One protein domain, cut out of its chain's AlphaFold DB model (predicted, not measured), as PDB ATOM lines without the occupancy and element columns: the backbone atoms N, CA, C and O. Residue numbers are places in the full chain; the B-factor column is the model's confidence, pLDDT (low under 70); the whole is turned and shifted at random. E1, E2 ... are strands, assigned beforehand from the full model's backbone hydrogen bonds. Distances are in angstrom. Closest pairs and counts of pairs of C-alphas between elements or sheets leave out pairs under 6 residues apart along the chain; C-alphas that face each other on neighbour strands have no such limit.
ATOM      1  N   PRO A 683     -34.141  52.457 -53.802       85.81
ATOM      2  CA  PRO A 683     -32.744  52.251 -53.452       85.81
ATOM      3  C   PRO A 683     -31.849  53.100 -54.362       85.81
ATOM      4  O   PRO A 683     -32.111  53.261 -55.563       85.81
ATOM      5  N   ALA A 684     -30.793  53.669 -53.786       83.06
ATOM      6  CA  ALA A 684     -29.862  54.510 -54.523       83.06
ATOM      7  C   ALA A 684     -28.885  53.656 -55.344       83.06
ATOM      8  O   ALA A 684     -28.681  52.468 -55.078       83.06
ATOM      9  N   GLN A 685     -28.245  54.270 -56.336       84.31
ATOM     10  CA  GLN A 685     -27.043  53.684 -56.923       84.31
ATOM     11  C   GLN A 685     -25.961  53.625 -55.837       84.31
ATOM     12  O   GLN A 685     -25.810  54.568 -55.063       84.31
ATOM     13  N   TYR A 686     -25.229  52.516 -55.743       84.56
ATOM     14  CA  TYR A 686     -24.174  52.382 -54.746       84.56
ATOM     15  C   TYR A 686     -23.021  53.370 -55.014       84.56
ATOM     16  O   TYR A 686     -22.307  53.241 -56.008       84.56
ATOM     17  N   ASP A 687     -22.829  54.336 -54.112       76.69
ATOM     18  CA  ASP A 687     -21.805  55.390 -54.201       76.69
ATOM     19  C   ASP A 687     -21.059  55.647 -52.874       76.69
ATOM     20  O   ASP A 687     -20.425  56.687 -52.703       76.69
ATOM     21  N   TYR A 688     -21.122  54.700 -51.931       71.88
ATOM     22  CA  TYR A 688     -20.581  54.818 -50.567       71.88
ATOM     23  C   TYR A 688     -21.254  55.884 -49.673       71.88
ATOM     24  O   TYR A 688     -20.805  56.105 -48.549       71.88
ATOM     25  N   SER A 689     -22.337  56.544 -50.104       67.75
ATOM     26  CA  SER A 689     -23.140  57.466 -49.277       67.75
ATOM     27  C   SER A 689     -24.677  57.392 -49.480       67.75
ATOM     28  O   SER A 689     -25.345  58.426 -49.375       67.75
ATOM     29  N   PRO A 690     -25.303  56.210 -49.686       63.59
ATOM     30  CA  PRO A 690     -26.731  56.091 -49.986       63.59
ATOM     31  C   PRO A 690     -27.613  56.146 -48.720       63.59
ATOM     32  O   PRO A 690     -28.294  55.175 -48.390       63.59
ATOM     33  N   TYR A 691     -27.590  57.239 -47.951       71.94
ATOM     34  CA  TYR A 691     -28.333  57.317 -46.682       71.94
ATOM     35  C   TYR A 691     -29.847  57.389 -46.898       71.94
ATOM     36  O   TYR A 691     -30.369  58.409 -47.347       71.94
ATOM     37  N   SER A 692     -30.566  56.336 -46.511       84.44
ATOM     38  CA  SER A 692     -32.030  56.321 -46.520       84.44
ATOM     39  C   SER A 692     -32.629  56.623 -45.149       84.44
ATOM     40  O   SER A 692     -33.676  57.266 -45.080       84.44
ATOM     41  N   LEU A 693     -31.959  56.233 -44.055       95.50
ATOM     42  CA  LEU A 693     -32.415  56.490 -42.687       95.50
ATOM     43  C   LEU A 693     -31.263  56.888 -41.756       95.50
ATOM     44  O   LEU A 693     -30.256  56.193 -41.636       95.50
ATOM     45  N   THR A 694     -31.446  57.996 -41.040       95.19
ATOM     46  CA  THR A 694     -30.519  58.478 -40.016       95.19
ATOM     47  C   THR A 694     -31.158  58.446 -38.629       95.19
ATOM     48  O   THR A 694     -32.178  59.081 -38.388       95.19
ATOM     49  N   PHE A 695     -30.499  57.790 -37.680       95.56
ATOM     50  CA  PHE A 695     -30.809  57.867 -36.257       95.56
ATOM     51  C   PHE A 695     -29.976  58.980 -35.621       95.56
ATOM     52  O   PHE A 695     -28.754  58.855 -35.502       95.56
ATOM     53  N   ASN A 696     -30.644  60.066 -35.224       91.88
ATOM     54  CA  ASN A 696     -30.042  61.248 -34.600       91.88
ATOM     55  C   ASN A 696     -30.257  61.327 -33.074       91.88
ATOM     56  O   ASN A 696     -29.913  62.327 -32.445       91.88
ATOM     57  N   GLY A 697     -30.794  60.268 -32.471       93.19
ATOM     58  CA  GLY A 697     -31.004  60.121 -31.032       93.19
ATOM     59  C   GLY A 697     -31.339  58.674 -30.663       93.19
ATOM     60  O   GLY A 697     -31.344  57.804 -31.533       93.19
ATOM     61  N   ASP A 698     -31.549  58.409 -29.374       94.19
ATOM     62  CA  ASP A 698     -31.872  57.069 -28.872       94.19
ATOM     63  C   ASP A 698     -33.371  56.782 -29.049       94.19
ATOM     64  O   ASP A 698     -34.214  57.462 -28.458       94.19
ATOM     65  N   VAL A 699     -33.700  55.787 -29.878       95.75
ATOM     66  CA  VAL A 699     -35.087  55.370 -30.130       95.75
ATOM     67  C   VAL A 699     -35.494  54.144 -29.316       95.75
ATOM     68  O   VAL A 699     -36.640  53.724 -29.412       95.75
ATOM     69  N   THR A 700     -34.617  53.622 -28.452       95.31
ATOM     70  CA  THR A 700     -34.821  52.435 -27.598       95.31
ATOM     71  C   THR A 700     -34.913  51.101 -28.354       95.31
ATOM     72  O   THR A 700     -35.050  51.057 -29.574       95.31
ATOM     73  N   THR A 701     -34.838  49.986 -27.616       94.25
ATOM     74  CA  THR A 701     -34.983  48.616 -28.151       94.25
ATOM     75  C   THR A 701     -36.364  48.326 -28.727       94.25
ATOM     76  O   THR A 701     -36.494  47.442 -29.566       94.25
ATOM     77  N   ASP A 702     -37.383  49.053 -28.269       95.62
ATOM     78  CA  ASP A 702     -38.784  48.774 -28.592       95.62
ATOM     79  C   ASP A 702     -39.207  49.435 -29.913       95.62
ATOM     80  O   ASP A 702     -40.321  49.231 -30.397       95.62
ATOM     81  N   SER A 703     -38.332  50.249 -30.511       96.94
ATOM     82  CA  SER A 703     -38.587  50.873 -31.805       96.94
ATOM     83  C   SER A 703     -38.440  49.876 -32.950       96.94
ATOM     84  O   SER A 703     -37.470  49.120 -33.013       96.94
ATOM     85  N   LYS A 704     -39.375  49.937 -33.906       97.94
ATOM     86  CA  LYS A 704     -39.309  49.163 -35.147       97.94
ATOM     87  C   LYS A 704     -39.622  50.038 -36.357       97.94
ATOM     88  O   LYS A 704     -40.673  50.670 -36.412       97.94
ATOM     89  N   VAL A 705     -38.717  50.083 -37.328       98.25
ATOM     90  CA  VAL A 705     -38.901  50.838 -38.574       98.25
ATOM     91  C   VAL A 705     -38.899  49.866 -39.743       98.25
ATOM     92  O   VAL A 705     -37.883  49.232 -40.008       98.25
ATOM     93  N   TYR A 706     -40.026  49.759 -40.440       97.69
ATOM     94  CA  TYR A 706     -40.159  48.968 -41.659       97.69
ATOM     95  C   TYR A 706     -39.879  49.852 -42.870       97.69
ATOM     96  O   TYR A 706     -40.552  50.862 -43.072       97.69
ATOM     97  N   LEU A 707     -38.897  49.470 -43.677       96.81
ATOM     98  CA  LEU A 707     -38.506  50.137 -44.910       96.81
ATOM     99  C   LEU A 707     -38.819  49.203 -46.078       96.81
ATOM    100  O   LEU A 707     -38.146  48.191 -46.273       96.81
ATOM    101  N   ASN A 708     -39.846  49.540 -46.851       95.12
ATOM    102  CA  ASN A 708     -40.210  48.826 -48.064       95.12
ATOM    103  C   ASN A 708     -39.719  49.597 -49.294       95.12
ATOM    104  O   ASN A 708     -40.067  50.764 -49.498       95.12
ATOM    105  N   TYR A 709     -38.895  48.928 -50.097       92.44
ATOM    106  CA  TYR A 709     -38.304  49.481 -51.304       92.44
ATOM    107  C   TYR A 709     -38.950  48.916 -52.568       92.44
ATOM    108  O   TYR A 709     -39.251  47.728 -52.665       92.44
ATOM    109  N   VAL A 710     -39.092  49.770 -53.574       89.62
ATOM    110  CA  VAL A 710     -39.516  49.398 -54.927       89.62
ATOM    111  C   VAL A 710     -38.312  49.357 -55.875       89.62
ATOM    112  O   VAL A 710     -37.313  50.043 -55.630       89.62
ATOM    113  N   PRO A 711     -38.372  48.589 -56.981       79.75
ATOM    114  CA  PRO A 711     -37.222  48.404 -57.855       79.75
ATOM    115  C   PRO A 711     -36.768  49.726 -58.487       79.75
ATOM    116  O   PRO A 711     -37.552  50.438 -59.125       79.75
ATOM    117  N   ASN A 712     -35.469  50.025 -58.402       77.88
ATOM    118  CA  ASN A 712     -34.882  51.116 -59.173       77.88
ATOM    119  C   ASN A 712     -34.628  50.674 -60.626       77.88
ATOM    120  O   ASN A 712     -33.564  50.164 -60.980       77.88
ATOM    121  N   ASN A 713     -35.620  50.892 -61.491       66.44
ATOM    122  CA  ASN A 713     -35.563  50.495 -62.903       66.44
ATOM    123  C   ASN A 713     -34.505  51.248 -63.735       66.44
ATOM    124  O   ASN A 713     -34.210  50.823 -64.851       66.44
ATOM    125  N   ALA A 714     -33.925  52.338 -63.219       64.69
ATOM    126  CA  ALA A 714     -32.841  53.058 -63.889       64.69
ATOM    127  C   ALA A 714     -31.469  52.375 -63.721       64.69
ATOM    128  O   ALA A 714     -30.546  52.696 -64.464       64.69
ATOM    129  N   ALA A 715     -31.342  51.423 -62.789       59.22
ATOM    130  CA  ALA A 715     -30.081  50.796 -62.387       59.22
ATOM    131  C   ALA A 715     -29.921  49.337 -62.871       59.22
ATOM    132  O   ALA A 715     -29.203  48.556 -62.244       59.22
ATOM    133  N   GLN A 716     -30.607  48.914 -63.946       53.16
ATOM    134  CA  GLN A 716     -30.554  47.513 -64.398       53.16
ATOM    135  C   GLN A 716     -29.110  47.056 -64.685       53.16
ATOM    136  O   GLN A 716     -28.501  47.469 -65.670       53.16
ATOM    137  N   GLY A 717     -28.588  46.171 -63.826       58.22
ATOM    138  CA  GLY A 717     -27.244  45.590 -63.910       58.22
ATOM    139  C   GLY A 717     -26.223  46.120 -62.893       58.22
ATOM    140  O   GLY A 717     -25.131  45.561 -62.818       58.22
ATOM    141  N   GLU A 718     -26.557  47.142 -62.097       69.19
ATOM    142  CA  GLU A 718     -25.650  47.757 -61.118       69.19
ATOM    143  C   GLU A 718     -26.058  47.448 -59.664       69.19
ATOM    144  O   GLU A 718     -27.227  47.229 -59.346       69.19
ATOM    145  N   LEU A 719     -25.063  47.396 -58.775       85.50
ATOM    146  CA  LEU A 719     -25.231  47.170 -57.340       85.50
ATOM    147  C   LEU A 719     -26.053  48.304 -56.703       85.50
ATOM    148  O   LEU A 719     -25.709  49.480 -56.838       85.50
ATOM    149  N   GLN A 720     -27.097  47.943 -55.958       87.19
ATOM    150  CA  GLN A 720     -27.977  48.901 -55.290       87.19
ATOM    151  C   GLN A 720     -27.537  49.158 -53.845       87.19
ATOM    152  O   GLN A 720     -27.132  48.236 -53.134       87.19
ATOM    153  N   GLY A 721     -27.602  50.421 -53.425       88.62
ATOM    154  CA  GLY A 721     -27.170  50.891 -52.114       88.62
ATOM    155  C   GLY A 721     -28.333  51.180 -51.166       88.62
ATOM    156  O   GLY A 721     -29.278  51.885 -51.520       88.62
ATOM    157  N   PHE A 722     -28.206  50.684 -49.938       92.31
ATOM    158  CA  PHE A 722     -29.043  51.003 -48.780       92.31
ATOM    159  C   PHE A 722     -28.156  51.641 -47.709       92.31
ATOM    160  O   PHE A 722     -26.984  51.278 -47.603       92.31
ATOM    161  N   GLY A 723     -28.684  52.550 -46.888       91.56
ATOM    162  CA  GLY A 723     -27.856  53.253 -45.908       91.56
ATOM    163  C   GLY A 723     -28.565  53.545 -44.599       91.56
ATOM    164  O   GLY A 723     -29.576  54.248 -44.570       91.56
ATOM    165  N   ILE A 724     -27.973  53.069 -43.507       95.00
ATOM    166  CA  ILE A 724     -28.354  53.407 -42.138       95.00
ATOM    167  C   ILE A 724     -27.220  54.210 -41.512       95.00
ATOM    168  O   ILE A 724     -26.075  53.764 -41.444       95.00
ATOM    169  N   ARG A 725     -27.541  55.397 -41.006       93.12
ATOM    170  CA  ARG A 725     -26.581  56.258 -40.314       93.12
ATOM    171  C   ARG A 725     -26.950  56.384 -38.843       93.12
ATOM    172  O   ARG A 725     -28.056  56.787 -38.510       93.12
ATOM    173  N   LEU A 726     -26.012  56.070 -37.958       93.38
ATOM    174  CA  LEU A 726     -26.153  56.123 -36.503       93.38
ATOM    175  C   LEU A 726     -25.314  57.289 -35.972       93.38
ATOM    176  O   LEU A 726     -24.139  57.122 -35.632       93.38
ATOM    177  N   ALA A 727     -25.901  58.483 -35.924       86.56
ATOM    178  CA  ALA A 727     -25.186  59.726 -35.663       86.56
ATOM    179  C   ALA A 727     -25.812  60.503 -34.511       86.56
ATOM    180  O   ALA A 727     -26.764  61.244 -34.688       86.56
ATOM    181  N   SER A 728     -25.237  60.402 -33.318       76.25
ATOM    182  CA  SER A 728     -25.774  61.073 -32.131       76.25
ATOM    183  C   SER A 728     -24.766  62.046 -31.525       76.25
ATOM    184  O   SER A 728     -24.016  61.660 -30.616       76.25
ATOM    185  N   PRO A 729     -24.712  63.305 -31.999       72.81
ATOM    186  CA  PRO A 729     -23.895  64.332 -31.368       72.81
ATOM    187  C   PRO A 729     -24.266  64.459 -29.883       72.81
ATOM    188  O   PRO A 729     -25.371  64.864 -29.545       72.81
ATOM    189  N   GLY A 730     -23.347  64.087 -28.989       80.44
ATOM    190  CA  GLY A 730     -23.528  64.217 -27.538       80.44
ATOM    191  C   GLY A 730     -24.023  62.972 -26.791       80.44
ATOM    192  O   GLY A 730     -23.997  62.998 -25.562       80.44
ATOM    193  N   LEU A 731     -24.397  61.876 -27.466       86.31
ATOM    194  CA  LEU A 731     -24.761  60.622 -26.781       86.31
ATOM    195  C   LEU A 731     -23.589  59.637 -26.718       86.31
ATOM    196  O   LEU A 731     -22.905  59.405 -27.715       86.31
ATOM    197  N   GLN A 732     -23.402  59.021 -25.548       90.94
ATOM    198  CA  GLN A 732     -22.441  57.927 -25.343       90.94
ATOM    199  C   GLN A 732     -22.990  56.576 -25.812       90.94
ATOM    200  O   GLN A 732     -22.224  55.733 -26.275       90.94
ATOM    201  N   LYS A 733     -24.312  56.392 -25.717       93.06
ATOM    202  CA  LYS A 733     -25.035  55.209 -26.186       93.06
ATOM    203  C   LYS A 733     -26.183  55.630 -27.096       93.06
ATOM    204  O   LYS A 733     -26.815  56.649 -26.833       93.06
ATOM    205  N   LEU A 734     -26.429  54.860 -28.149       94.44
ATOM    206  CA  LEU A 734     -27.594  55.001 -29.018       94.44
ATOM    207  C   LEU A 734     -28.159  53.618 -29.322       94.44
ATOM    208  O   LEU A 734     -27.419  52.726 -29.741       94.44
ATOM    209  N   ASN A 735     -29.469  53.464 -29.161       96.62
ATOM    210  CA  ASN A 735     -30.200  52.303 -29.637       96.62
ATOM    211  C   ASN A 735     -31.073  52.693 -30.835       96.62
ATOM    212  O   ASN A 735     -31.850  53.641 -30.747       96.62
ATOM    213  N   ALA A 736     -30.902  51.985 -31.953       97.19
ATOM    214  CA  ALA A 736     -31.663  52.166 -33.187       97.19
ATOM    215  C   ALA A 736     -32.898  51.246 -33.275       97.19
ATOM    216  O   ALA A 736     -33.651  51.327 -34.242       97.19
ATOM    217  N   GLY A 737     -33.101  50.369 -32.286       97.69
ATOM    218  CA  GLY A 737     -34.143  49.351 -32.306       97.69
ATOM    219  C   GLY A 737     -33.951  48.356 -33.453       97.69
ATOM    220  O   GLY A 737     -32.824  47.975 -33.787       97.69
ATOM    221  N   THR A 738     -35.066  47.952 -34.058       98.50
ATOM    222  CA  THR A 738     -35.109  47.046 -35.211       98.50
ATOM    223  C   THR A 738     -35.410  47.814 -36.498       98.50
ATOM    224  O   THR A 738     -36.408  48.529 -36.581       98.50
ATOM    225  N   VAL A 739     -34.584  47.624 -37.526       98.50
ATOM    226  CA  VAL A 739     -34.857  48.082 -38.893       98.50
ATOM    227  C   VAL A 739     -35.166  46.868 -39.759       98.50
ATOM    228  O   VAL A 739     -34.308  46.016 -39.990       98.50
ATOM    229  N   ASP A 740     -36.406  46.809 -40.226       97.94
ATOM    230  CA  ASP A 740     -36.915  45.763 -41.101       97.94
ATOM    231  C   ASP A 740     -36.840  46.249 -42.551       97.94
ATOM    232  O   ASP A 740     -37.399  47.298 -42.873       97.94
ATOM    233  N   ILE A 741     -36.105  45.548 -43.416       96.44
ATOM    234  CA  ILE A 741     -35.910  45.946 -44.813       96.44
ATOM    235  C   ILE A 741     -36.521  44.890 -45.725       96.44
ATOM    236  O   ILE A 741     -36.070  43.745 -45.749       96.44
ATOM    237  N   SER A 742     -37.478  45.318 -46.545       94.00
ATOM    238  CA  SER A 742     -38.034  44.541 -47.655       94.00
ATOM    239  C   SER A 742     -37.850  45.307 -48.953       94.00
ATOM    240  O   SER A 742     -37.838  46.541 -48.958       94.00
ATOM    241  N   ALA A 743     -37.702  44.598 -50.062       90.06
ATOM    242  CA  ALA A 743     -37.538  45.249 -51.345       90.06
ATOM    243  C   ALA A 743     -37.987  44.351 -52.492       90.06
ATOM    244  O   ALA A 743     -37.720  43.158 -52.497       90.06
ATOM    245  N   GLU A 744     -38.669  44.923 -53.472       84.31
ATOM    246  CA  GLU A 744     -39.115  44.172 -54.642       84.31
ATOM    247  C   GLU A 744     -38.076  44.200 -55.775       84.31
ATOM    248  O   GLU A 744     -37.328  45.164 -55.955       84.31
ATOM    249  N   GLY A 745     -38.108  43.172 -56.624       80.94
ATOM    250  CA  GLY A 745     -37.327  43.095 -57.861       80.94
ATOM    251  C   GLY A 745     -36.107  42.184 -57.760       80.94
ATOM    252  O   GLY A 745     -35.789  41.673 -56.705       80.94
ATOM    253  N   ASN A 746     -35.422  41.955 -58.881       79.25
ATOM    254  CA  ASN A 746     -34.243  41.088 -58.934       79.25
ATOM    255  C   ASN A 746     -32.980  41.939 -59.113       79.25
ATOM    256  O   ASN A 746     -32.733  42.458 -60.205       79.25
ATOM    257  N   TYR A 747     -32.205  42.118 -58.046       81.75
ATOM    258  CA  TYR A 747     -30.979  42.918 -58.043       81.75
ATOM    259  C   TYR A 747     -29.980  42.386 -57.003       81.75
ATOM    260  O   TYR A 747     -30.244  41.423 -56.293       81.75
ATOM    261  N   THR A 748     -28.794  42.995 -56.929       88.06
ATOM    262  CA  THR A 748     -27.821  42.742 -55.855       88.06
ATOM    263  C   THR A 748     -27.715  43.977 -54.969       88.06
ATOM    264  O   THR A 748     -27.456  45.067 -55.482       88.06
ATOM    265  N   GLY A 749     -27.941  43.820 -53.664       90.31
ATOM    266  CA  GLY A 749     -27.928  44.914 -52.692       90.31
ATOM    267  C   GLY A 749     -26.676  44.953 -51.810       90.31
ATOM    268  O   GLY A 749     -26.104  43.913 -51.467       90.31
ATOM    269  N   ALA A 750     -26.284  46.158 -51.398       92.19
ATOM    270  CA  ALA A 750     -25.323  46.411 -50.329       92.19
ATOM    271  C   ALA A 750     -25.892  47.415 -49.316       92.19
ATOM    272  O   ALA A 750     -26.337  48.498 -49.695       92.19
ATOM    273  N   LEU A 751     -25.859  47.057 -48.034       94.19
ATOM    274  CA  LEU A 751     -26.264  47.913 -46.923       94.19
ATOM    275  C   LEU A 751     -25.037  48.534 -46.264       94.19
ATOM    276  O   LEU A 751     -24.180  47.818 -45.757       94.19
ATOM    277  N   ILE A 752     -24.993  49.859 -46.217       92.06
ATOM    278  CA  ILE A 752     -23.955  50.618 -45.527       92.06
ATOM    279  C   ILE A 752     -24.475  51.032 -44.152       92.06
ATOM    280  O   ILE A 752     -25.533  51.654 -44.042       92.06
ATOM    281  N   ILE A 753     -23.726  50.704 -43.101       92.94
ATOM    282  CA  ILE A 753     -23.999  51.149 -41.734       92.94
ATOM    283  C   ILE A 753     -22.874  52.079 -41.300       92.94
ATOM    284  O   ILE A 753     -21.729  51.654 -41.157       92.94
ATOM    285  N   VAL A 754     -23.216  53.343 -41.053       89.94
ATOM    286  CA  VAL A 754     -22.256  54.355 -40.600       89.94
ATOM    287  C   VAL A 754     -22.480  54.661 -39.127       89.94
ATOM    288  O   VAL A 754     -23.486  55.265 -38.756       89.94
ATOM    289  N   ALA A 755     -21.532  54.271 -38.279       89.62
ATOM    290  CA  ALA A 755     -21.529  54.564 -36.851       89.62
ATOM    291  C   ALA A 755     -20.641  55.779 -36.545       89.62
ATOM    292  O   ALA A 755     -19.407  55.704 -36.564       89.62
ATOM    293  N   GLU A 756     -21.264  56.910 -36.215       86.69
ATOM    294  CA  GLU A 756     -20.554  58.149 -35.899       86.69
ATOM    295  C   GLU A 756     -20.497  58.448 -34.401       86.69
ATOM    296  O   GLU A 756     -21.422  58.184 -33.623       86.69
ATOM    297  N   GLY A 757     -19.401  59.091 -34.012       80.94
ATOM    298  CA  GLY A 757     -19.129  59.478 -32.639       80.94
ATOM    299  C   GLY A 757     -17.650  59.329 -32.323       80.94
ATOM    300  O   GLY A 757     -16.821  59.108 -33.203       80.94
ATOM    301  N   ARG A 758     -17.308  59.476 -31.048       82.19
ATOM    302  CA  ARG A 758     -15.984  59.144 -30.532       82.19
ATOM    303  C   ARG A 758     -16.172  58.221 -29.344       82.19
ATOM    304  O   ARG A 758     -16.709  58.674 -28.340       82.19
ATOM    305  N   GLN A 759     -15.720  56.972 -29.474       82.75
ATOM    306  CA  GLN A 759     -15.832  55.950 -28.427       82.75
ATOM    307  C   GLN A 759     -17.276  55.763 -27.927       82.75
ATOM    308  O   GLN A 759     -17.521  55.701 -26.726       82.75
ATOM    309  N   THR A 760     -18.235  55.718 -28.853       88.19
ATOM    310  CA  THR A 760     -19.660  55.544 -28.527       88.19
ATOM    311  C   THR A 760     -20.126  54.114 -28.772       88.19
ATOM    312  O   THR A 760     -19.557  53.403 -29.601       88.19
ATOM    313  N   GLU A 761     -21.174  53.705 -28.061       93.88
ATOM    314  CA  GLU A 761     -21.837  52.410 -28.215       93.88
ATOM    315  C   GLU A 761     -23.127  52.569 -29.032       93.88
ATOM    316  O   GLU A 761     -23.967  53.419 -28.724       93.88
ATOM    317  N   LYS A 762     -23.291  51.762 -30.081       94.81
ATOM    318  CA  LYS A 762     -24.455  51.750 -30.974       94.81
ATOM    319  C   LYS A 762     -25.094  50.371 -30.966       94.81
ATOM    320  O   LYS A 762     -24.373  49.384 -31.010       94.81
ATOM    321  N   THR A 763     -26.419  50.300 -30.958       97.56
ATOM    322  CA  THR A 763     -27.159  49.032 -31.050       97.56
ATOM    323  C   THR A 763     -28.140  49.076 -32.211       97.56
ATOM    324  O   THR A 763     -28.842  50.074 -32.357       97.56
ATOM    325  N   LEU A 764     -28.170  48.023 -33.028       98.38
ATOM    326  CA  LEU A 764     -29.045  47.888 -34.194       98.38
ATOM    327  C   LEU A 764     -29.411  46.416 -34.418       98.38
ATOM    328  O   LEU A 764     -28.529  45.558 -34.457       98.38
ATOM    329  N   THR A 765     -30.695  46.148 -34.641       98.75
ATOM    330  CA  THR A 765     -31.196  44.856 -35.119       98.75
ATOM    331  C   THR A 765     -31.686  44.999 -36.556       98.75
ATOM    332  O   THR A 765     -32.415  45.938 -36.868       98.75
ATOM    333  N   LEU A 766     -31.294  44.078 -37.434       98.62
ATOM    334  CA  LEU A 766     -31.758  44.008 -38.820       98.62
ATOM    335  C   LEU A 766     -32.699  42.810 -39.007       98.62
ATOM    336  O   LEU A 766     -32.382  41.714 -38.537       98.62
ATOM    337  N   SER A 767     -33.827  43.013 -39.692       97.88
ATOM    338  CA  SER A 767     -34.815  41.976 -40.059       97.88
ATOM    339  C   SER A 767     -35.369  42.197 -41.474       97.88
ATOM    340  O   SER A 767     -35.030  43.189 -42.126       97.88
ATOM    341  N   GLY A 768     -36.202  41.276 -41.961       94.94
ATOM    342  CA  GLY A 768     -36.852  41.375 -43.270       94.94
ATOM    343  C   GLY A 768     -36.201  40.509 -44.354       94.94
ATOM    344  O   GLY A 768     -34.991  40.572 -44.598       94.94
ATOM    345  N   ALA A 769     -37.028  39.699 -45.013       87.25
ATOM    346  CA  ALA A 769     -36.640  38.809 -46.104       87.25
ATOM    347  C   ALA A 769     -36.750  39.497 -47.479       87.25
ATOM    348  O   ALA A 769     -37.207  40.635 -47.589       87.25
ATOM    349  N   ASP A 770     -36.309  38.795 -48.527       87.19
ATOM    350  CA  ASP A 770     -36.476  39.178 -49.940       87.19
ATOM    351  C   ASP A 770     -35.841  40.518 -50.352       87.19
ATOM    352  O   ASP A 770     -36.109  41.037 -51.424       87.19
ATOM    353  N   ASN A 771     -34.961  41.094 -49.530       90.88
ATOM    354  CA  ASN A 771     -34.296  42.362 -49.847       90.88
ATOM    355  C   ASN A 771     -33.034  42.223 -50.719       90.88
ATOM    356  O   ASN A 771     -32.424  43.234 -51.079       90.88
ATOM    357  N   HIS A 772     -32.612  40.995 -51.037       90.94
ATOM    358  CA  HIS A 772     -31.456  40.688 -51.881       90.94
ATOM    359  C   HIS A 772     -30.132  41.370 -51.461       90.94
ATOM    360  O   HIS A 772     -29.218  41.562 -52.276       90.94
ATOM    361  N   ILE A 773     -30.009  41.762 -50.184       93.62
ATOM    362  CA  ILE A 773     -28.801  42.386 -49.636       93.62
ATOM    363  C   ILE A 773     -27.750  41.300 -49.427       93.62
ATOM    364  O   ILE A 773     -27.849  40.487 -48.507       93.62
ATOM    365  N   GLN A 774     -26.701  41.320 -50.248       93.62
ATOM    366  CA  GLN A 774     -25.610  40.345 -50.174       93.62
ATOM    367  C   GLN A 774     -24.472  40.804 -49.261       93.62
ATOM    368  O   GLN A 774     -23.697  39.978 -48.779       93.62
ATOM    369  N   ARG A 775     -24.336  42.116 -49.040       92.69
ATOM    370  CA  ARG A 775     -23.188  42.700 -48.337       92.69
ATOM    371  C   ARG A 775     -23.650  43.738 -47.323       92.69
ATOM    372  O   ARG A 775     -24.404  44.640 -47.676       92.69
ATOM    373  N   ILE A 776     -23.170  43.620 -46.091       94.44
ATOM    374  CA  ILE A 776     -23.212  44.677 -45.083       94.44
ATOM    375  C   ILE A 776     -21.813  45.277 -44.988       94.44
ATOM    376  O   ILE A 776     -20.836  44.561 -44.756       94.44
ATOM    377  N   GLU A 777     -21.725  46.587 -45.164       91.19
ATOM    378  CA  GLU A 777     -20.485  47.348 -45.123       91.19
ATOM    379  C   GLU A 777     -20.519  48.324 -43.948       91.19
ATOM    380  O   GLU A 777     -21.434  49.136 -43.813       91.19
ATOM    381  N   LEU A 778     -19.526  48.215 -43.071       90.38
ATOM    382  CA  LEU A 778     -19.426  48.979 -41.837       90.38
ATOM    383  C   LEU A 778     -18.434  50.129 -42.018       90.38
ATOM    384  O   LEU A 778     -17.282  49.912 -42.407       90.38
ATOM    385  N   ASP A 779     -18.872  51.341 -41.686       84.75
ATOM    386  CA  ASP A 779     -18.014  52.514 -41.526       84.75
ATOM    387  C   ASP A 779     -18.158  53.065 -40.102       84.75
ATOM    388  O   ASP A 779     -19.252  53.153 -39.540       84.75
ATOM    389  N   GLY A 780     -17.037  53.442 -39.497       75.12
ATOM    390  CA  GLY A 780     -16.972  53.876 -38.112       75.12
ATOM    391  C   GLY A 780     -15.867  54.894 -37.910       75.12
ATOM    392  O   GLY A 780     -14.700  54.603 -38.132       75.12
ATOM    393  N   THR A 781     -16.198  56.090 -37.429       69.25
ATOM    394  CA  THR A 781     -15.177  57.100 -37.116       69.25
ATOM    395  C   THR A 781     -14.742  56.992 -35.651       69.25
ATOM    396  O   THR A 781     -15.576  57.001 -34.756       69.25
ATOM    397  N   ASN A 782     -13.434  56.943 -35.373       71.00
ATOM    398  CA  ASN A 782     -12.869  57.020 -34.012       71.00
ATOM    399  C   ASN A 782     -13.267  55.883 -33.031       71.00
ATOM    400  O   ASN A 782     -13.605  56.165 -31.873       71.00
ATOM    401  N   SER A 783     -13.182  54.616 -33.458       73.25
ATOM    402  CA  SER A 783     -13.301  53.430 -32.582       73.25
ATOM    403  C   SER A 783     -14.659  53.295 -31.868       73.25
ATOM    404  O   SER A 783     -14.719  53.233 -30.638       73.25
ATOM    405  N   ASN A 784     -15.764  53.268 -32.621       83.75
ATOM    406  CA  ASN A 784     -17.108  53.046 -32.059       83.75
ATOM    407  C   ASN A 784     -17.398  51.551 -31.869       83.75
ATOM    408  O   ASN A 784     -16.954  50.725 -32.665       83.75
ATOM    409  N   THR A 785     -18.166  51.213 -30.830       93.12
ATOM    410  CA  THR A 785     -18.695  49.857 -30.625       93.12
ATOM    411  C   THR A 785     -20.069  49.742 -31.270       93.12
ATOM    412  O   THR A 785     -20.955  50.532 -30.956       93.12
ATOM    413  N   LEU A 786     -20.249  48.763 -32.154       95.62
ATOM    414  CA  LEU A 786     -21.518  48.430 -32.790       95.62
ATOM    415  C   LEU A 786     -21.982  47.050 -32.311       95.62
ATOM    416  O   LEU A 786     -21.387  46.036 -32.665       95.62
ATOM    417  N   ASN A 787     -23.059  47.027 -31.532       97.69
ATOM    418  CA  ASN A 787     -23.833  45.838 -31.199       97.69
ATOM    419  C   ASN A 787     -24.837  45.588 -32.334       97.69
ATOM    420  O   ASN A 787     -25.874  46.252 -32.410       97.69
ATOM    421  N   LEU A 788     -24.506  44.674 -33.244       98.44
ATOM    422  CA  LEU A 788     -25.307  44.362 -34.425       98.44
ATOM    423  C   LEU A 788     -25.975  42.999 -34.265       98.44
ATOM    424  O   LEU A 788     -25.285  41.992 -34.117       98.44
ATOM    425  N   THR A 789     -27.302  42.961 -34.364       98.75
ATOM    426  CA  THR A 789     -28.061  41.710 -34.475       98.75
ATOM    427  C   THR A 789     -28.546  41.514 -35.905       98.75
ATOM    428  O   THR A 789     -29.182  42.402 -36.472       98.75
ATOM    429  N   ILE A 790     -28.264  40.347 -36.481       98.50
ATOM    430  CA  ILE A 790     -28.822  39.893 -37.758       98.50
ATOM    431  C   ILE A 790     -29.872  38.834 -37.443       98.50
ATOM    432  O   ILE A 790     -29.520  37.722 -37.046       98.50
ATOM    433  N   SER A 791     -31.143  39.193 -37.607       98.19
ATOM    434  CA  SER A 791     -32.267  38.291 -37.339       98.19
ATOM    435  C   SER A 791     -32.305  37.148 -38.356       98.19
ATOM    436  O   SER A 791     -31.829  37.289 -39.487       98.19
ATOM    437  N   HIS A 792     -32.880  36.006 -37.974       96.06
ATOM    438  CA  HIS A 792     -32.931  34.807 -38.827       96.06
ATOM    439  C   HIS A 792     -33.584  35.042 -40.206       96.06
ATOM    440  O   HIS A 792     -33.212  34.410 -41.200       96.06
ATOM    441  N   ASP A 793     -34.539  35.968 -40.275       95.88
ATOM    442  CA  ASP A 793     -35.289  36.346 -41.469       95.88
ATOM    443  C   ASP A 793     -34.583  37.408 -42.329       95.88
ATOM    444  O   ASP A 793     -34.990  37.621 -43.467       95.88
ATOM    445  N   PHE A 794     -33.507  38.039 -41.842       96.75
ATOM    446  CA  PHE A 794     -32.829  39.107 -42.577       96.75
ATOM    447  C   PHE A 794     -32.138  38.591 -43.845       96.75
ATOM    448  O   PHE A 794     -31.216  37.775 -43.755       96.75
ATOM    449  N   SER A 795     -32.520  39.140 -45.002       94.44
ATOM    450  CA  SER A 795     -31.968  38.881 -46.344       94.44
ATOM    451  C   SER A 795     -32.005  37.414 -46.792       94.44
ATOM    452  O   SER A 795     -31.591  36.487 -46.104       94.44
ATOM    453  N   ASP A 796     -32.420  37.180 -48.027       90.81
ATOM    454  CA  ASP A 796     -32.394  35.867 -48.675       90.81
ATOM    455  C   ASP A 796     -31.016  35.505 -49.272       90.81
ATOM    456  O   ASP A 796     -30.814  34.387 -49.742       90.81
ATOM    457  N   SER A 797     -30.053  36.436 -49.260       92.19
ATOM    458  CA  SER A 797     -28.808  36.307 -50.030       92.19
ATOM    459  C   SER A 797     -27.555  36.870 -49.346       92.19
ATOM    460  O   SER A 797     -26.532  37.033 -50.010       92.19
ATOM    461  N   LEU A 798     -27.593  37.146 -48.037       95.19
ATOM    462  CA  LEU A 798     -26.456  37.699 -47.290       95.19
ATOM    463  C   LEU A 798     -25.204  36.806 -47.378       95.19
ATOM    464  O   LEU A 798     -25.240  35.631 -47.023       95.19
ATOM    465  N   LYS A 799     -24.075  37.393 -47.797       94.75
ATOM    466  CA  LYS A 799     -22.774  36.719 -47.961       94.75
ATOM    467  C   LYS A 799     -21.666  37.307 -47.099       94.75
ATOM    468  O   LYS A 799     -20.755  36.579 -46.718       94.75
ATOM    469  N   SER A 800     -21.694  38.610 -46.807       94.75
ATOM    470  CA  SER A 800     -20.590  39.247 -46.078       94.75
ATOM    471  C   SER A 800     -20.999  40.386 -45.151       94.75
ATOM    472  O   SER A 800     -21.865  41.188 -45.496       94.75
ATOM    473  N   ILE A 801     -20.282  40.512 -44.032       95.06
ATOM    474  CA  ILE A 801     -20.267  41.668 -43.127       95.06
ATOM    475  C   ILE A 801     -18.812  42.134 -42.996       95.06
ATOM    476  O   ILE A 801     -17.986  41.433 -42.408       95.06
ATOM    477  N   ALA A 802     -18.475  43.288 -43.564       91.25
ATOM    478  CA  ALA A 802     -17.085  43.730 -43.681       91.25
ATOM    479  C   ALA A 802     -16.923  45.245 -43.520       91.25
ATOM    480  O   ALA A 802     -17.902  45.985 -43.527       91.25
ATOM    481  N   ALA A 803     -15.680  45.711 -43.383       87.00
ATOM    482  CA  ALA A 803     -15.366  47.134 -43.515       87.00
ATOM    483  C   ALA A 803     -15.715  47.642 -44.923       87.00
ATOM    484  O   ALA A 803     -15.613  46.902 -45.905       87.00
ATOM    485  N   ILE A 804     -16.057  48.925 -45.026       82.62
ATOM    486  CA  ILE A 804     -16.209  49.603 -46.317       82.62
ATOM    487  C   ILE A 804     -14.887  49.546 -47.133       82.62
ATOM    488  O   ILE A 804     -13.806  49.774 -46.574       82.62
ATOM    489  N   PRO A 805     -14.918  49.246 -48.448       74.12
ATOM    490  CA  PRO A 805     -13.707  48.992 -49.247       74.12
ATOM    491  C   PRO A 805     -13.008  50.259 -49.800       74.12
ATOM    492  O   PRO A 805     -12.194  50.176 -50.720       74.12
ATOM    493  N   TYR A 806     -13.314  51.455 -49.284       67.25
ATOM    494  CA  TYR A 806     -12.876  52.736 -49.864       67.25
ATOM    495  C   TYR A 806     -11.691  53.379 -49.114       67.25
ATOM    496  O   TYR A 806     -11.685  53.465 -47.891       67.25
ATOM    497  N   VAL A 807     -10.693  53.872 -49.863       54.38
ATOM    498  CA  VAL A 807      -9.384  54.354 -49.356       54.38
ATOM    499  C   VAL A 807      -9.385  55.757 -48.724       54.38
ATOM    500  O   VAL A 807      -8.475  56.061 -47.951       54.38
ATOM    501  N   ASP A 808     -10.383  56.595 -49.019       55.72
ATOM    502  CA  ASP A 808     -10.447  58.001 -48.567       55.72
ATOM    503  C   ASP A 808     -11.302  58.208 -47.293       55.72
ATOM    504  O   ASP A 808     -11.390  59.330 -46.781       55.72
ATOM    505  N   HIS A 809     -11.887  57.145 -46.716       52.75
ATOM    506  CA  HIS A 809     -12.467  57.228 -45.370       52.75
ATOM    507  C   HIS A 809     -11.341  57.208 -44.322       52.75
ATOM    508  O   HIS A 809     -10.428  56.382 -44.344       52.75
ATOM    509  N   ARG A 810     -11.383  58.180 -43.403       52.31
ATOM    510  CA  ARG A 810     -10.447  58.331 -42.278       52.31
ATOM    511  C   ARG A 810     -10.425  57.024 -41.488       52.31
ATOM    512  O   ARG A 810     -11.465  56.735 -40.917       52.31
ATOM    513  N   ALA A 811      -9.289  56.310 -41.459       54.72
ATOM    514  CA  ALA A 811      -9.004  55.105 -40.655       54.72
ATOM    515  C   ALA A 811     -10.215  54.642 -39.828       54.72
ATOM    516  O   ALA A 811     -10.363  55.039 -38.665       54.72
ATOM    517  N   SER A 812     -11.152  53.954 -40.486       59.12
ATOM    518  CA  SER A 812     -12.386  53.580 -39.821       59.12
ATOM    519  C   SER A 812     -12.107  52.367 -38.953       59.12
ATOM    520  O   SER A 812     -11.600  51.359 -39.430       59.12
ATOM    521  N   ASP A 813     -12.389  52.498 -37.661       78.25
ATOM    522  CA  ASP A 813     -12.176  51.450 -36.669       78.25
ATOM    523  C   ASP A 813     -13.537  51.140 -36.057       78.25
ATOM    524  O   ASP A 813     -14.046  51.896 -35.221       78.25
ATOM    525  N   THR A 814     -14.155  50.047 -36.494       87.69
ATOM    526  CA  THR A 814     -15.404  49.556 -35.901       87.69
ATOM    527  C   THR A 814     -15.089  48.400 -34.969       87.69
ATOM    528  O   THR A 814     -14.503  47.402 -35.384       87.69
ATOM    529  N   ILE A 815     -15.501  48.510 -33.708       92.56
ATOM    530  CA  ILE A 815     -15.521  47.384 -32.775       92.56
ATOM    531  C   ILE A 815     -16.886  46.715 -32.921       92.56
ATOM    532  O   ILE A 815     -17.902  47.299 -32.559       92.56
ATOM    533  N   LEU A 816     -16.926  45.510 -33.478       95.31
ATOM    534  CA  LEU A 816     -18.161  44.781 -33.742       95.31
ATOM    535  C   LEU A 816     -18.446  43.778 -32.618       95.31
ATOM    536  O   LEU A 816     -17.618  42.911 -32.330       95.31
ATOM    537  N   ASN A 817     -19.639  43.883 -32.037       97.75
ATOM    538  CA  ASN A 817     -20.280  42.843 -31.243       97.75
ATOM    539  C   ASN A 817     -21.441  42.283 -32.078       97.75
ATOM    540  O   ASN A 817     -22.472  42.939 -32.222       97.75
ATOM    541  N   LEU A 818     -21.256  41.113 -32.681       98.50
ATOM    542  CA  LEU A 818     -22.210  40.506 -33.606       98.50
ATOM    543  C   LEU A 818     -23.059  39.438 -32.907       98.50
ATOM    544  O   LEU A 818     -22.521  38.549 -32.254       98.50
ATOM    545  N   ASN A 819     -24.368  39.471 -33.126       98.50
ATOM    546  CA  ASN A 819     -25.270  38.348 -32.891       98.50
ATOM    547  C   ASN A 819     -25.952  37.979 -34.217       98.50
ATOM    548  O   ASN A 819     -26.867  38.669 -34.660       98.50
ATOM    549  N   ALA A 820     -25.478  36.934 -34.888       98.06
ATOM    550  CA  ALA A 820     -26.035  36.452 -36.145       98.06
ATOM    551  C   ALA A 820     -26.883  35.199 -35.902       98.06
ATOM    552  O   ALA A 820     -26.365  34.116 -35.624       98.06
ATOM    553  N   GLU A 821     -28.200  35.335 -36.045       97.44
ATOM    554  CA  GLU A 821     -29.163  34.234 -35.904       97.44
ATOM    555  C   GLU A 821     -29.243  33.343 -37.152       97.44
ATOM    556  O   GLU A 821     -29.953  32.338 -37.162       97.44
ATOM    557  N   LYS A 822     -28.498  33.684 -38.207       94.31
ATOM    558  CA  LYS A 822     -28.348  32.897 -39.433       94.31
ATOM    559  C   LYS A 822     -26.899  32.887 -39.904       94.31
ATOM    560  O   LYS A 822     -26.145  33.820 -39.634       94.31
ATOM    561  N   GLY A 823     -26.543  31.845 -40.645       94.38
ATOM    562  CA  GLY A 823     -25.280  31.760 -41.371       94.38
ATOM    563  C   GLY A 823     -25.484  31.827 -42.881       94.38
ATOM    564  O   GLY A 823     -26.540  32.231 -43.372       94.38
TER     565      GLY A 823
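Overview. This is residues 683 to 823 of the 1044 residues of an uncharacterized protein of Serratia inhibens PRI-2C (UniProt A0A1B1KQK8). The chain winds as a flattened coil of stacked turns, a solenoid with two strands to a turn: each turn lays one strand in one sheet, E1 E3 E5 E7 E9, and the next in the other, E2 E4 E6 E8 E10, whose strands run back the opposite way. The two twisted sheets make a sandwich, two sheets face to face, closest where E3, E5 and E7 end. The printed part has 141 residues, with no named helix and ten named strands, E1 to E10 in order along the chain; the orders across the sheets are E1 E3 E5 E7 E9 and E2 E4 E6 E8 E10, both parallel throughout. The class is all strand, though the strands hold 70 of the 141 residues, under half. The whole is compact, with a radius of gyration of the C-alphas of 14.2 A, and spans 40 by 35 by 27 A.

Arrangement. Begin in the sheet with the longest strand, E4, residues 733 to 743. Beside it find E2, residues 704 to 709, an edge strand, parallel to E4 at 34 degrees, with N 707 and O 740 2.8 A apart. The other neighbour of E4 is E6, residues 761 to 767, parallel at 20 degrees; look at N 736 and O 763, 2.8 A. Next comes E8, residues 784 to 790, parallel to E6, with N 787 and O 762 2.7 A apart. The other edge is E10, residues 813 to 820, parallel to E8, with N 786 and O 815 2.8 A apart. From edge to edge the strands' lines turn by 94 degrees. In the facing sheet, start at E5, residues 749 to 756, parallel to E3, residues 720 to 727, at 15 degrees; N 752 and O 722 are 2.8 A apart. E1, residues 693 to 695, is an edge strand parallel to E3, with N 695 and O 725 2.8 A apart. On E5's other side is E7, residues 773 to 780, parallel to it, with N 751 and O 775 2.8 A apart. The other edge is E9, residues 800 to 803, parallel to E7, with N 776 and O 800 2.8 A apart. This sheet's lines turn by 61 degrees, and the strands of the one sheet stand at 15 degrees to those of the other. Between the sheets, the closest C-alphas of E7 and E10 are those of Gly 780 and Thr 814, 5.1 A apart, and those of E5 and E8 are Ala 755 and Asn 784, 6.7 A apart. E2 and E5 are apart.

Along the chain. Find C-alpha 693 at (-32.415, 56.490, -42.687), where E1 begins. E4 starts at C-alpha 733, at (-25.035, 55.209, -26.186), and runs 29.8 A to C-alpha 743. E3 and E5 each measure 22.6 A; E6 and E10 measure 20.4 A, E7 20.1 A, E8 18.5 A and E2 16.2 A. E10 ends at C-alpha 820, at (-26.035, 36.452, -36.145).

Size, cuts and confidence. The two C-alphas farthest apart are those of Gln 716 and Gln 732, 41.2 A. The printed part has no cut and no long link; the links from E3 through to E8 are tight, and the other four are short. Residues 684 to 685 pair briefly with residues 720 to 721 of E3, antiparallel. The mean pLDDT of the printed part is 87.2; look for values under 70 at residues 689 to 690, 713 to 718, 781 and 806 to 812.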